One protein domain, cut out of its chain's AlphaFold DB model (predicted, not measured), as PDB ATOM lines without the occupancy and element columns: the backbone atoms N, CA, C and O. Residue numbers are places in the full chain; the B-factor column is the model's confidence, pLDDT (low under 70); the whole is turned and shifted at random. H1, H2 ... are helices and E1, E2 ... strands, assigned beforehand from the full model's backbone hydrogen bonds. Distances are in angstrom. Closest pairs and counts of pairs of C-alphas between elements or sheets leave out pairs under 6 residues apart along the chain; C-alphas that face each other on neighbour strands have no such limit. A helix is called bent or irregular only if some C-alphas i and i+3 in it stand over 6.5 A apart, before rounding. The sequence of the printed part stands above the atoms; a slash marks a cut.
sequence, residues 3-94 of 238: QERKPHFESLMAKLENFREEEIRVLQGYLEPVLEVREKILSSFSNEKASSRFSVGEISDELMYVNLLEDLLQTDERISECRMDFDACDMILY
ATOM      1  N   GLN A   3      28.632 -46.356   8.006       55.16
ATOM      2  CA  GLN A   3      29.930 -45.873   8.510       55.16
ATOM      3  C   GLN A   3      31.146 -46.327   7.672       55.16
ATOM      4  O   GLN A   3      32.193 -45.692   7.741       55.16
ATOM      5  N   GLU A   4      31.008 -47.353   6.825       52.78
ATOM      6  CA  GLU A   4      32.083 -47.881   5.963       52.78
ATOM      7  C   GLU A   4      32.377 -47.034   4.709       52.78
ATOM      8  O   GLU A   4      33.476 -47.103   4.163       52.78
ATOM      9  N   ARG A   5      31.442 -46.185   4.251       54.25
ATOM     10  CA  ARG A   5      31.637 -45.357   3.037       54.25
ATOM     11  C   ARG A   5      32.514 -44.126   3.261       54.25
ATOM     12  O   ARG A   5      33.151 -43.641   2.329       54.25
ATOM     13  N   LYS A   6      32.567 -43.634   4.498       64.44
ATOM     14  CA  LYS A   6      33.292 -42.416   4.870       64.44
ATOM     15  C   LYS A   6      34.817 -42.511   4.649       64.44
ATOM     16  O   LYS A   6      35.341 -41.643   3.957       64.44
ATOM     17  N   PRO A   7      35.523 -43.568   5.104       68.50
ATOM     18  CA  PRO A   7      36.964 -43.693   4.864       68.50
ATOM     19  C   PRO A   7      37.321 -43.918   3.385       68.50
ATOM     20  O   PRO A   7      38.360 -43.451   2.925       68.50
ATOM     21  N   HIS A   8      36.461 -44.590   2.611       63.88
ATOM     22  CA  HIS A   8      36.666 -44.752   1.167       63.88
ATOM     23  C   HIS A   8      36.521 -43.434   0.404       63.88
ATOM     24  O   HIS A   8      37.333 -43.155  -0.478       63.88
ATOM     25  N   PHE A   9      35.534 -42.614   0.767       67.12
ATOM     26  CA  PHE A   9      35.343 -41.292   0.177       67.12
ATOM     27  C   PHE A   9      36.494 -40.343   0.534       67.12
ATOM     28  O   PHE A   9      37.068 -39.720  -0.350       67.12
ATOM     29  N   GLU A  10      36.914 -40.299   1.800       73.88
ATOM     30  CA  GLU A  10      38.071 -39.501   2.235       73.88
ATOM     31  C   GLU A  10      39.372 -39.950   1.535       73.88
ATOM     32  O   GLU A  10      40.165 -39.118   1.102       73.88
ATOM     33  N   SER A  11      39.564 -41.261   1.334       73.75
ATOM     34  CA  SER A  11      40.694 -41.799   0.563       73.75
ATOM     35  C   SER A  11      40.631 -41.442  -0.926       73.75
ATOM     36  O   SER A  11      41.675 -41.191  -1.530       73.75
ATOM     37  N   LEU A  12      39.438 -41.420  -1.527       69.88
ATOM     38  CA  LEU A  12      39.237 -40.974  -2.905       69.88
ATOM     39  C   LEU A  12      39.563 -39.482  -3.042       69.88
ATOM     40  O   LEU A  12      40.337 -39.122  -3.921       69.88
ATOM     41  N   MET A  13      39.057 -38.639  -2.141       73.88
ATOM     42  CA  MET A  13      39.328 -37.197  -2.139       73.88
ATOM     43  C   MET A  13      40.824 -36.898  -1.973       73.88
ATOM     44  O   MET A  13      41.380 -36.132  -2.752       73.88
ATOM     45  N   ALA A  14      41.516 -37.587  -1.059       75.06
ATOM     46  CA  ALA A  14      42.966 -37.451  -0.899       75.06
ATOM     47  C   ALA A  14      43.763 -37.925  -2.133       75.06
ATOM     48  O   ALA A  14      44.858 -37.431  -2.406       75.06
ATOM     49  N   LYS A  15      43.240 -38.895  -2.897       71.44
ATOM     50  CA  LYS A  15      43.830 -39.288  -4.185       71.44
ATOM     51  C   LYS A  15      43.579 -38.230  -5.254       71.44
ATOM     52  O   LYS A  15      44.513 -37.930  -5.985       71.44
ATOM     53  N   LEU A  16      42.374 -37.656  -5.309       69.44
ATOM     54  CA  LEU A  16      42.006 -36.574  -6.228       69.44
ATOM     55  C   LEU A  16      42.875 -35.323  -6.019       69.44
ATOM     56  O   LEU A  16      43.312 -34.720  -6.993       69.44
ATOM     57  N   GLU A  17      43.218 -34.995  -4.770       70.19
ATOM     58  CA  GLU A  17      44.128 -33.888  -4.420       70.19
ATOM     59  C   GLU A  17      45.566 -34.063  -4.948       70.19
ATOM     60  O   GLU A  17      46.307 -33.088  -5.043       70.19
ATOM     61  N   ASN A  18      45.969 -35.287  -5.313       76.00
ATOM     62  CA  ASN A  18      47.314 -35.607  -5.801       76.00
ATOM     63  C   ASN A  18      47.400 -35.774  -7.328       76.00
ATOM     64  O   ASN A  18      48.442 -36.200  -7.832       76.00
ATOM     65  N   PHE A  19      46.334 -35.468  -8.071       78.50
ATOM     66  CA  PHE A  19      46.373 -35.545  -9.530       78.50
ATOM     67  C   PHE A  19      47.324 -34.492 -10.101       78.50
ATOM     68  O   PHE A  19      47.268 -33.310  -9.756       78.50
ATOM     69  N   ARG A  20      48.187 -34.915 -11.026       83.25
ATOM     70  CA  ARG A  20      48.997 -33.992 -11.827       83.25
ATOM     71  C   ARG A  20      48.106 -33.286 -12.844       83.25
ATOM     72  O   ARG A  20      47.115 -33.848 -13.299       83.25
ATOM     73  N   GLU A  21      48.502 -32.088 -13.271       80.69
ATOM     74  CA  GLU A  21      47.750 -31.309 -14.271       80.69
ATOM     75  C   GLU A  21      47.433 -32.108 -15.549       80.69
ATOM     76  O   GLU A  21      46.352 -31.969 -16.113       80.69
ATOM     77  N   GLU A  22      48.348 -32.974 -15.994       80.56
ATOM     78  CA  GLU A  22      48.144 -33.843 -17.161       80.56
ATOM     79  C   GLU A  22      47.040 -34.885 -16.930       80.56
ATOM     80  O   GLU A  22      46.220 -35.121 -17.814       80.56
ATOM     81  N   GLU A  23      46.973 -35.471 -15.734       85.00
ATOM     82  CA  GLU A  23      45.951 -36.458 -15.365       85.00
ATOM     83  C   GLU A  23      44.577 -35.789 -15.224       85.00
ATOM     84  O   GLU A  23      43.572 -36.354 -15.654       85.00
ATOM     85  N   ILE A  24      44.536 -34.553 -14.707       83.00
ATOM     86  CA  ILE A  24      43.316 -33.731 -14.658       83.00
ATOM     87  C   ILE A  24      42.804 -33.452 -16.071       83.00
ATOM     88  O   ILE A  24      41.620 -33.647 -16.327       83.00
ATOM     89  N   ARG A  25      43.677 -33.043 -17.002       83.88
ATOM     90  CA  ARG A  25      43.276 -32.768 -18.394       83.88
ATOM     91  C   ARG A  25      42.704 -33.997 -19.088       83.88
ATOM     92  O   ARG A  25      41.726 -33.876 -19.818       83.88
ATOM     93  N   VAL A  26      43.299 -35.167 -18.859       85.25
ATOM     94  CA  VAL A  26      42.778 -36.427 -19.402       85.25
ATOM     95  C   VAL A  26      41.378 -36.689 -18.852       85.25
ATOM     96  O   VAL A  26      40.456 -36.883 -19.637       85.25
ATOM     97  N   LEU A  27      41.190 -36.629 -17.529       85.75
ATOM     98  CA  LEU A  27      39.873 -36.828 -16.916       85.75
ATOM     99  C   LEU A  27      38.831 -35.814 -17.395       85.75
ATOM    100  O   LEU A  27      37.697 -36.200 -17.660       85.75
ATOM    101  N   GLN A  28      39.206 -34.542 -17.535       85.62
ATOM    102  CA  GLN A  28      38.324 -33.507 -18.074       85.62
ATOM    103  C   GLN A  28      37.835 -33.878 -19.472       85.62
ATOM    104  O   GLN A  28      36.632 -33.872 -19.692       85.62
ATOM    105  N   GLY A  29      38.728 -34.312 -20.366       86.31
ATOM    106  CA  GLY A  29      38.337 -34.747 -21.710       86.31
ATOM    107  C   GLY A  29      37.370 -35.939 -21.724       86.31
ATOM    108  O   GLY A  29      36.552 -36.040 -22.630       86.31
ATOM    109  N   TYR A  30      37.420 -36.818 -20.715       87.62
ATOM    110  CA  TYR A  30      36.456 -37.917 -20.578       87.62
ATOM    111  C   TYR A  30      35.096 -37.469 -20.030       87.62
ATOM    112  O   TYR A  30      34.088 -38.075 -20.377       87.62
ATOM    113  N   LEU A  31      35.061 -36.461 -19.154       91.06
ATOM    114  CA  LEU A  31      33.842 -36.030 -18.458       91.06
ATOM    115  C   LEU A  31      33.089 -34.918 -19.192       91.06
ATOM    116  O   LEU A  31      31.867 -34.846 -19.092       91.06
ATOM    117  N   GLU A  32      33.802 -34.052 -19.907       92.31
ATOM    118  CA  GLU A  32      33.249 -32.866 -20.567       92.31
ATOM    119  C   GLU A  32      32.083 -33.197 -21.514       92.31
ATOM    120  O   GLU A  32      31.026 -32.592 -21.330       92.31
ATOM    121  N   PRO A  33      32.154 -34.222 -22.391       92.44
ATOM    122  CA  PRO A  33      31.021 -34.572 -23.254       92.44
ATOM    123  C   PRO A  33      29.753 -34.945 -22.470       92.44
ATOM    124  O   PRO A  33      28.646 -34.536 -22.822       92.44
ATOM    125  N   VAL A  34      29.906 -35.693 -21.371       95.06
ATOM    126  CA  VAL A  34      28.780 -36.121 -20.525       95.06
ATOM    127  C   VAL A  34      28.158 -34.923 -19.808       95.06
ATOM    128  O   VAL A  34      26.935 -34.791 -19.758       95.06
ATOM    129  N   LEU A  35      28.993 -34.027 -19.275       94.69
ATOM    130  CA  LEU A  35      28.538 -32.821 -18.586       94.69
ATOM    131  C   LEU A  35      27.843 -31.843 -19.543       94.69
ATOM    132  O   LEU A  35      26.807 -31.286 -19.187       94.69
ATOM    133  N   GLU A  36      28.354 -31.668 -20.762       94.56
ATOM    134  CA  GLU A  36      27.720 -30.830 -21.785       94.56
ATOM    135  C   GLU A  36      26.324 -31.343 -22.163       94.56
ATOM    136  O   GLU A  36      25.363 -30.568 -22.206       94.56
ATOM    137  N   VAL A  37      26.187 -32.653 -22.392       95.75
ATOM    138  CA  VAL A  37      24.889 -33.270 -22.702       95.75
ATOM    139  C   VAL A  37      23.931 -33.145 -21.520       95.75
ATOM    140  O   VAL A  37      22.777 -32.761 -21.718       95.75
ATOM    141  N   ARG A  38      24.404 -33.375 -20.289       96.31
ATOM    142  CA  ARG A  38      23.605 -33.181 -19.070       96.31
ATOM    143  C   ARG A  38      23.041 -31.765 -18.987       96.31
ATOM    144  O   ARG A  38      21.836 -31.605 -18.811       96.31
ATOM    145  N   GLU A  39      23.881 -30.741 -19.119       95.81
ATOM    146  CA  GLU A  39      23.434 -29.344 -19.032       95.81
ATOM    147  C   GLU A  39      22.432 -29.002 -20.140       95.81
ATOM    148  O   GLU A  39      21.407 -28.361 -19.891       95.81
ATOM    149  N   LYS A  40      22.664 -29.497 -21.361       95.31
ATOM    150  CA  LYS A  40      21.719 -29.335 -22.471       95.31
ATOM    151  C   LYS A  40      20.354 -29.949 -22.148       95.31
ATOM    152  O   LYS A  40      19.339 -29.286 -22.361       95.31
ATOM    153  N   ILE A  41      20.325 -31.166 -21.606       95.81
ATOM    154  CA  ILE A  41      19.091 -31.841 -21.184       95.81
ATOM    155  C   ILE A  41      18.388 -31.024 -20.099       95.81
ATOM    156  O   ILE A  41      17.238 -30.626 -20.278       95.81
ATOM    157  N   LEU A  42      19.083 -30.711 -19.003       94.62
ATOM    158  CA  LEU A  42      18.479 -30.057 -17.841       94.62
ATOM    159  C   LEU A  42      17.995 -28.633 -18.131       94.62
ATOM    160  O   LEU A  42      16.993 -28.212 -17.553       94.62
ATOM    161  N   SER A  43      18.659 -27.914 -19.042       93.62
ATOM    162  CA  SER A  43      18.216 -26.589 -19.499       93.62
ATOM    163  C   SER A  43      16.907 -26.624 -20.294       93.62
ATOM    164  O   SER A  43      16.189 -25.628 -20.335       93.62
ATOM    165  N   SER A  44      16.592 -27.768 -20.904       90.56
ATOM    166  CA  SER A  44      15.374 -27.991 -21.693       90.56
ATOM    167  C   SER A  44      14.321 -28.810 -20.933       90.56
ATOM    168  O   SER A  44      13.240 -29.066 -21.461       90.56
ATOM    169  N   PHE A  45      14.629 -29.252 -19.711       91.44
ATOM    170  CA  PHE A  45      13.748 -30.076 -18.893       91.44
ATOM    171  C   PHE A  45      12.728 -29.207 -18.139       91.44
ATOM    172  O   PHE A  45      13.102 -28.401 -17.282       91.44
ATOM    173  N   SER A  46      11.444 -29.387 -18.461       85.88
ATOM    174  CA  SER A  46      10.301 -28.634 -17.922       85.88
ATOM    175  C   SER A  46       9.261 -29.559 -17.299       85.88
ATOM    176  O   SER A  46       8.908 -30.548 -17.929       85.88
ATOM    177  N   ASN A  47       8.671 -29.187 -16.164       83.38
ATOM    178  CA  ASN A  47       7.715 -30.029 -15.428       83.38
ATOM    179  C   ASN A  47       6.326 -30.172 -16.096       83.38
ATOM    180  O   ASN A  47       5.439 -30.791 -15.527       83.38
ATOM    181  N   GLU A  48       6.112 -29.606 -17.285       86.75
ATOM    182  CA  GLU A  48       4.823 -29.615 -18.002       86.75
ATOM    183  C   GLU A  48       4.480 -30.961 -18.668       86.75
ATOM    184  O   GLU A  48       3.430 -31.090 -19.290       86.75
ATOM    185  N   LYS A  49       5.374 -31.954 -18.607       88.31
ATOM    186  CA  LYS A  49       5.209 -33.263 -19.256       88.31
ATOM    187  C   LYS A  49       5.316 -34.384 -18.240       88.31
ATOM    188  O   LYS A  49       5.978 -34.216 -17.220       88.31
ATOM    189  N   ALA A  50       4.733 -35.547 -18.524       90.06
ATOM    190  CA  ALA A  50       4.887 -36.699 -17.638       90.06
ATOM    191  C   ALA A  50       6.232 -37.417 -17.876       90.06
ATOM    192  O   ALA A  50       6.844 -37.940 -16.933       90.06
ATOM    193  N   SER A  51       6.725 -37.387 -19.121       93.75
ATOM    194  CA  SER A  51       8.071 -37.815 -19.519       93.75
ATOM    195  C   SER A  51       8.668 -36.910 -20.612       93.75
ATOM    196  O   SER A  51       7.965 -36.225 -21.354       93.75
ATOM    197  N   SER A  52       9.999 -36.872 -20.706       94.38
ATOM    198  CA  SER A  52      10.736 -36.129 -21.737       94.38
ATOM    199  C   SER A  52      11.821 -37.004 -22.354       94.38
ATOM    200  O   SER A  52      12.504 -37.728 -21.637       94.38
ATOM    201  N   ARG A  53      12.015 -36.903 -23.671       94.75
ATOM    202  CA  ARG A  53      13.036 -37.650 -24.420       94.75
ATOM    203  C   ARG A  53      14.083 -36.707 -24.993       94.75
ATOM    204  O   ARG A  53      13.730 -35.659 -25.538       94.75
ATOM    205  N   PHE A  54      15.350 -37.087 -24.885       95.81
ATOM    206  CA  PHE A  54      16.470 -36.287 -25.366       95.81
ATOM    207  C   PHE A  54      17.490 -37.151 -26.091       95.81
ATOM    208  O   PHE A  54      18.111 -38.010 -25.476       95.81
ATOM    209  N   SER A  55      17.743 -36.852 -27.361       94.69
ATOM    210  CA  SER A  55      18.801 -37.530 -28.108       94.69
ATOM    211  C   SER A  55      20.175 -37.217 -27.522       94.69
ATOM    212  O   SER A  55      20.544 -36.045 -27.361       94.69
ATOM    213  N   VAL A  56      20.929 -38.274 -27.215       93.19
ATOM    214  CA  VAL A  56      22.262 -38.184 -26.597       93.19
ATOM    215  C   VAL A  56      23.409 -38.460 -27.573       93.19
ATOM    216  O   VAL A  56      24.568 -38.244 -27.223       93.19
ATOM    217  N   GLY A  57      23.103 -38.838 -28.819       89.19
ATOM    218  CA  GLY A  57      24.095 -39.016 -29.885       89.19
ATOM    219  C   GLY A  57      25.212 -39.980 -29.487       89.19
ATOM    220  O   GLY A  57      24.944 -41.003 -28.877       89.19
ATOM    221  N   GLU A  58      26.466 -39.625 -29.770       87.12
ATOM    222  CA  GLU A  58      27.651 -40.475 -29.529       87.12
ATOM    223  C   GLU A  58      27.823 -40.925 -28.061       87.12
ATOM    224  O   GLU A  58      28.513 -41.906 -27.797       87.12
ATOM    225  N   ILE A  59      27.171 -40.266 -27.092       89.19
ATOM    226  CA  ILE A  59      27.144 -40.737 -25.698       89.19
ATOM    227  C   ILE A  59      26.516 -42.133 -25.590       89.19
ATOM    228  O   ILE A  59      26.941 -42.910 -24.737       89.19
ATOM    229  N   SER A  60      25.540 -42.473 -26.444       90.62
ATOM    230  CA  SER A  60      24.864 -43.777 -26.411       90.62
ATOM    231  C   SER A  60      25.767 -44.953 -26.760       90.62
ATOM    232  O   SER A  60      25.451 -46.085 -26.401       90.62
ATOM    233  N   ASP A  61      26.872 -44.696 -27.461       91.25
ATOM    234  CA  ASP A  61      27.753 -45.746 -27.975       91.25
ATOM    235  C   ASP A  61      28.611 -46.372 -26.865       91.25
ATOM    236  O   ASP A  61      29.070 -47.508 -26.991       91.25
ATOM    237  N   GLU A  62      28.801 -45.653 -25.754       92.12
ATOM    238  CA  GLU A  62      29.657 -46.060 -24.644       92.12
ATOM    239  C   GLU A  62      28.856 -46.178 -23.344       92.12
ATOM    240  O   GLU A  62      28.518 -45.189 -22.691       92.12
ATOM    241  N   LEU A  63      28.621 -47.417 -22.902       91.50
ATOM    242  CA  LEU A  63      27.807 -47.720 -21.715       91.50
ATOM    243  C   LEU A  63      28.289 -46.995 -20.445       91.50
ATOM    244  O   LEU A  63      27.490 -46.624 -19.592       91.50
ATOM    245  N   MET A  64      29.598 -46.768 -20.312       92.50
ATOM    246  CA  MET A  64      30.152 -46.014 -19.184       92.50
ATOM    247  C   MET A  64      29.645 -44.564 -19.152       92.50
ATOM    248  O   MET A  64      29.383 -44.041 -18.070       92.50
ATOM    249  N   TYR A  65      29.512 -43.917 -20.312       94.50
ATOM    250  CA  TYR A  65      28.999 -42.553 -20.407       94.50
ATOM    251  C   TYR A  65      27.497 -42.494 -20.183       94.50
ATOM    252  O   TYR A  65      27.044 -41.587 -19.490       94.50
ATOM    253  N   VAL A  66      26.751 -43.480 -20.688       95.12
ATOM    254  CA  VAL A  66      25.319 -43.626 -20.399       95.12
ATOM    255  C   VAL A  66      25.090 -43.739 -18.893       95.12
ATOM    256  O   VAL A  66      24.382 -42.911 -18.331       95.12
ATOM    257  N   ASN A  67      25.765 -44.679 -18.224       94.81
ATOM    258  CA  ASN A  67      25.604 -44.889 -16.782       94.81
ATOM    259  C   ASN A  67      25.974 -43.636 -15.975       94.81
ATOM    260  O   ASN A  67      25.275 -43.268 -15.036       94.81
ATOM    261  N   LEU A  68      27.065 -42.954 -16.346       95.19
ATOM    262  CA  LEU A  68      27.455 -41.711 -15.682       95.19
ATOM    263  C   LEU A  68      26.422 -40.598 -15.906       95.19
ATOM    264  O   LEU A  68      26.139 -39.834 -14.984       95.19
ATOM    265  N   LEU A  69      25.874 -40.482 -17.117       96.38
ATOM    266  CA  LEU A  69      24.835 -39.507 -17.427       96.38
ATOM    267  C   LEU A  69      23.557 -39.790 -16.626       96.38
ATOM    268  O   LEU A  69      23.019 -38.857 -16.033       96.38
ATOM    269  N   GLU A  70      23.111 -41.047 -16.566       96.69
ATOM    270  CA  GLU A  70      21.968 -41.479 -15.752       96.69
ATOM    271  C   GLU A  70      22.185 -41.130 -14.275       96.69
ATOM    272  O   GLU A  70      21.374 -40.413 -13.691       96.69
ATOM    273  N   ASP A  71      23.326 -41.520 -13.695       95.75
ATOM    274  CA  ASP A  71      23.673 -41.210 -12.303       95.75
ATOM    275  C   ASP A  71      23.633 -39.699 -12.026       95.75
ATOM    276  O   ASP A  71      23.117 -39.259 -10.997       95.75
ATOM    277  N   LEU A  72      24.164 -38.882 -12.942       95.75
ATOM    278  CA  LEU A  72      24.193 -37.426 -12.805       95.75
ATOM    279  C   LEU A  72      22.816 -36.776 -12.984       95.75
ATOM    280  O   LEU A  72      22.537 -35.773 -12.319       95.75
ATOM    281  N   LEU A  73      21.974 -37.288 -13.883       96.69
ATOM    282  CA  LEU A  73      20.608 -36.799 -14.087       96.69
ATOM    283  C   LEU A  73      19.714 -37.176 -12.906       96.69
ATOM    284  O   LEU A  73      18.975 -36.330 -12.415       96.69
ATOM    285  N   GLN A  74      19.863 -38.386 -12.370       94.69
ATOM    286  CA  GLN A  74      19.113 -38.879 -11.215       94.69
ATOM    287  C   GLN A  74      19.355 -38.056  -9.930       94.69
ATOM    288  O   GLN A  74      18.609 -38.191  -8.959       94.69
ATOM    289  N   THR A  75      20.377 -37.187  -9.908       94.62
ATOM    290  CA  THR A  75      20.599 -36.219  -8.817       94.62
ATOM    291  C   THR A  75      19.690 -34.987  -8.866       94.62
ATOM    292  O   THR A  75      19.587 -34.287  -7.858       94.62
ATOM    293  N   ASP A  76      19.054 -34.695 -10.003       94.44
ATOM    294  CA  ASP A  76      18.118 -33.575 -10.129       94.44
ATOM    295  C   ASP A  76      16.785 -33.937  -9.462       94.44
ATOM    296  O   ASP A  76      16.151 -34.936  -9.796       94.44
ATOM    297  N   GLU A  77      16.341 -33.119  -8.508       92.62
ATOM    298  CA  GLU A  77      15.160 -33.408  -7.686       92.62
ATOM    299  C   GLU A  77      13.840 -33.459  -8.469       92.62
ATOM    300  O   GLU A  77      12.860 -34.029  -7.974       92.62
ATOM    301  N   ARG A  78      13.815 -32.884  -9.677       92.56
ATOM    302  CA  ARG A  78      12.649 -32.872 -10.573       92.56
ATOM    303  C   ARG A  78      12.465 -34.205 -11.302       92.56
ATOM    304  O   ARG A  78      11.370 -34.486 -11.789       92.56
ATOM    305  N   ILE A  79      13.513 -35.024 -11.376       94.00
ATOM    306  CA  ILE A  79      13.527 -36.306 -12.085       94.00
ATOM    307  C   ILE A  79      13.214 -37.421 -11.082       94.00
ATOM    308  O   ILE A  79      13.881 -37.565 -10.059       94.00
ATOM    309  N   SER A  80      12.176 -38.217 -11.352       91.44
ATOM    310  CA  SER A  80      11.893 -39.415 -10.545       91.44
ATOM    311  C   SER A  80      12.782 -40.577 -10.955       91.44
ATOM    312  O   SER A  80      13.274 -41.316 -10.106       91.44
ATOM    313  N   GLU A  81      12.994 -40.727 -12.254       92.50
ATOM    314  CA  GLU A  81      13.731 -41.825 -12.858       92.50
ATOM    315  C   GLU A  81      14.217 -41.384 -14.239       92.50
ATOM    316  O   GLU A  81      13.531 -40.621 -14.924       92.50
ATOM    317  N   CYS A  82      15.373 -41.873 -14.664       94.12
ATOM    318  CA  CYS A  82      15.821 -41.752 -16.044       94.12
ATOM    319  C   CYS A  82      16.260 -43.115 -16.579       94.12
ATOM    320  O   CYS A  82      16.667 -43.984 -15.810       94.12
ATOM    321  N   ARG A  83      16.106 -43.311 -17.889       92.25
ATOM    322  CA  ARG A  83      16.519 -44.533 -18.583       92.25
ATOM    323  C   ARG A  83      17.015 -44.221 -19.984       92.25
ATOM    324  O   ARG A  83      16.430 -43.385 -20.674       92.25
ATOM    325  N   MET A  84      18.013 -44.964 -20.430       94.06
ATOM    326  CA  MET A  84      18.419 -44.984 -21.827       94.06
ATOM    327  C   MET A  84      17.499 -45.868 -22.684       94.06
ATOM    328  O   MET A  84      17.273 -47.040 -22.379       94.06
ATOM    329  N   ASP A  85      17.025 -45.321 -23.798       92.31
ATOM    330  CA  ASP A  85      16.486 -46.070 -24.931       92.31
ATOM    331  C   ASP A  85      17.593 -46.228 -25.982       92.31
ATOM    332  O   ASP A  85      17.903 -45.307 -26.741       92.31
ATOM    333  N   PHE A  86      18.224 -47.405 -25.995       90.75
ATOM    334  CA  PHE A  86      19.337 -47.707 -26.897       90.75
ATOM    335  C   PHE A  86      18.921 -47.812 -28.367       90.75
ATOM    336  O   PHE A  86      19.762 -47.578 -29.232       90.75
ATOM    337  N   ASP A  87      17.658 -48.132 -28.656       89.38
ATOM    338  CA  ASP A  87      17.178 -48.246 -30.035       89.38
ATOM    339  C   ASP A  87      16.947 -46.855 -30.644       89.38
ATOM    340  O   ASP A  87      17.249 -46.628 -31.819       89.38
ATOM    341  N   ALA A  88      16.449 -45.910 -29.840       90.44
ATOM    342  CA  ALA A  88      16.238 -44.519 -30.249       90.44
ATOM    343  C   ALA A  88      17.467 -43.611 -30.049       90.44
ATOM    344  O   ALA A  88      17.483 -42.487 -30.551       90.44
ATOM    345  N   CYS A  89      18.490 -44.080 -29.328       94.31
ATOM    346  CA  CYS A  89      19.606 -43.258 -28.844       94.31
ATOM    347  C   CYS A  89      19.132 -42.043 -28.015       94.31
ATOM    348  O   CYS A  89      19.730 -40.959 -28.072       94.31
ATOM    349  N   ASP A  90      18.061 -42.236 -27.240       95.62
ATOM    350  CA  ASP A  90      17.410 -41.203 -26.440       95.62
ATOM    351  C   ASP A  90      17.547 -41.497 -24.943       95.62
ATOM    352  O   ASP A  90      17.344 -42.613 -24.476       95.62
ATOM    353  N   MET A  91      17.815 -40.453 -24.168       96.25
ATOM    354  CA  MET A  91      17.664 -40.466 -22.722       96.25
ATOM    355  C   MET A  91      16.233 -40.049 -22.366       96.25
ATOM    356  O   MET A  91      15.793 -38.947 -22.707       96.25
ATOM    357  N   ILE A  92      15.507 -40.932 -21.682       95.00
ATOM    358  CA  ILE A  92      14.131 -40.719 -21.230       95.00
ATOM    359  C   ILE A  92      14.161 -40.297 -19.764       95.00
ATOM    360  O   ILE A  92      14.708 -41.004 -18.921       95.00
ATOM    361  N   LEU A  93      13.559 -39.155 -19.449       95.56
ATOM    362  CA  LEU A  93      13.432 -38.627 -18.093       95.56
ATOM    363  C   LEU A  93      11.964 -38.645 -17.692       95.56
ATOM    364  O   LEU A  93      11.129 -38.028 -18.355       95.56
ATOM    365  N   TYR A  94      11.664 -39.293 -16.575       94.00
ATOM    366  CA  TYR A  94      10.347 -39.270 -15.963       94.00
ATOM    367  C   TYR A  94      10.273 -38.181 -14.908       94.00
ATOM    368  O   TYR A  94      11.126 -38.075 -14.022       94.00
TER     369      TYR A  94
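What this domain is: This is residues 3 to 94 of the 238 residues of an uncharacterized protein of [Clostridium] clostridioforme 90A7 (UniProt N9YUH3). H2b and H4 cover one face of a three-stranded sheet in a small head; from it the bent helix H2 reaches out as an arm, H2a, and beyond that residues 3 to 15 stick out, 5 to 15 belonging to H1. The 92 printed residues include four named helices and three named strands, in the order H1 H2 E1 H3 H4 E2 E3; the antiparallel sheet runs E1, E3, E2. The class is mixed, helices and strands; the whole is loose, with a radius of gyration of the C-alphas of 15.7 A and spans of 43 by 32 by 22 A.

How they stand to each other: H1, residues 5 to 16, touches no helix. H2, residues 21 to 44, is one helix by its hydrogen bonds but bent, with C-alphas 30 and 33 6.9 A apart; its arms H2a, residues 21 to 30, and H2b, residues 33 to 44, stand at a steep tilt of 52 degrees. E1, residues 51 to 55, is antiparallel to E3, residues 90 to 94, with N 52 and O 93 2.9 A apart. E3 forms a hairpin with E2, residues 79 to 85, where N 83 and O 92 are 2.9 A apart. H3, residues 57 to 61, only grazes the sheet. H4, residues 63 to 73, touches H2b's residues 34 to 38, the closest C-alphas being Val 34 and Leu 69, 6.1 A. In two layers, helices on one face of a sheet, H2b lies over E3 at a height of 9.0 A and H4 over E2 at 9.1 A. E1, H3 H4, E2 make a split strand-helix-strand unit, E3 between its strands, with a right-handed crossover. Every O i to N i+4 pair is within hydrogen-bond range in H1, H2a, H2b and H4; H3 has 0 of 1, but 2 of 2 O i to N i+3.

Where its parts are: H1 begins at C-alpha 5 (31.637, -45.357, 3.037) and is 16.4 A long; H2a measures 14.5 A, H2b 17.0 A, H4 15.1 A and E2 16.4 A. E3 ends at C-alpha 94 (10.347, -39.270, -15.963).

The domain as a whole: The C-alphas farthest apart, of Arg 20 and Glu 48, are 44.8 A apart. The printed part has no cut and no long link. Residues 3 to 9, 12 and 16 have pLDDT under 70.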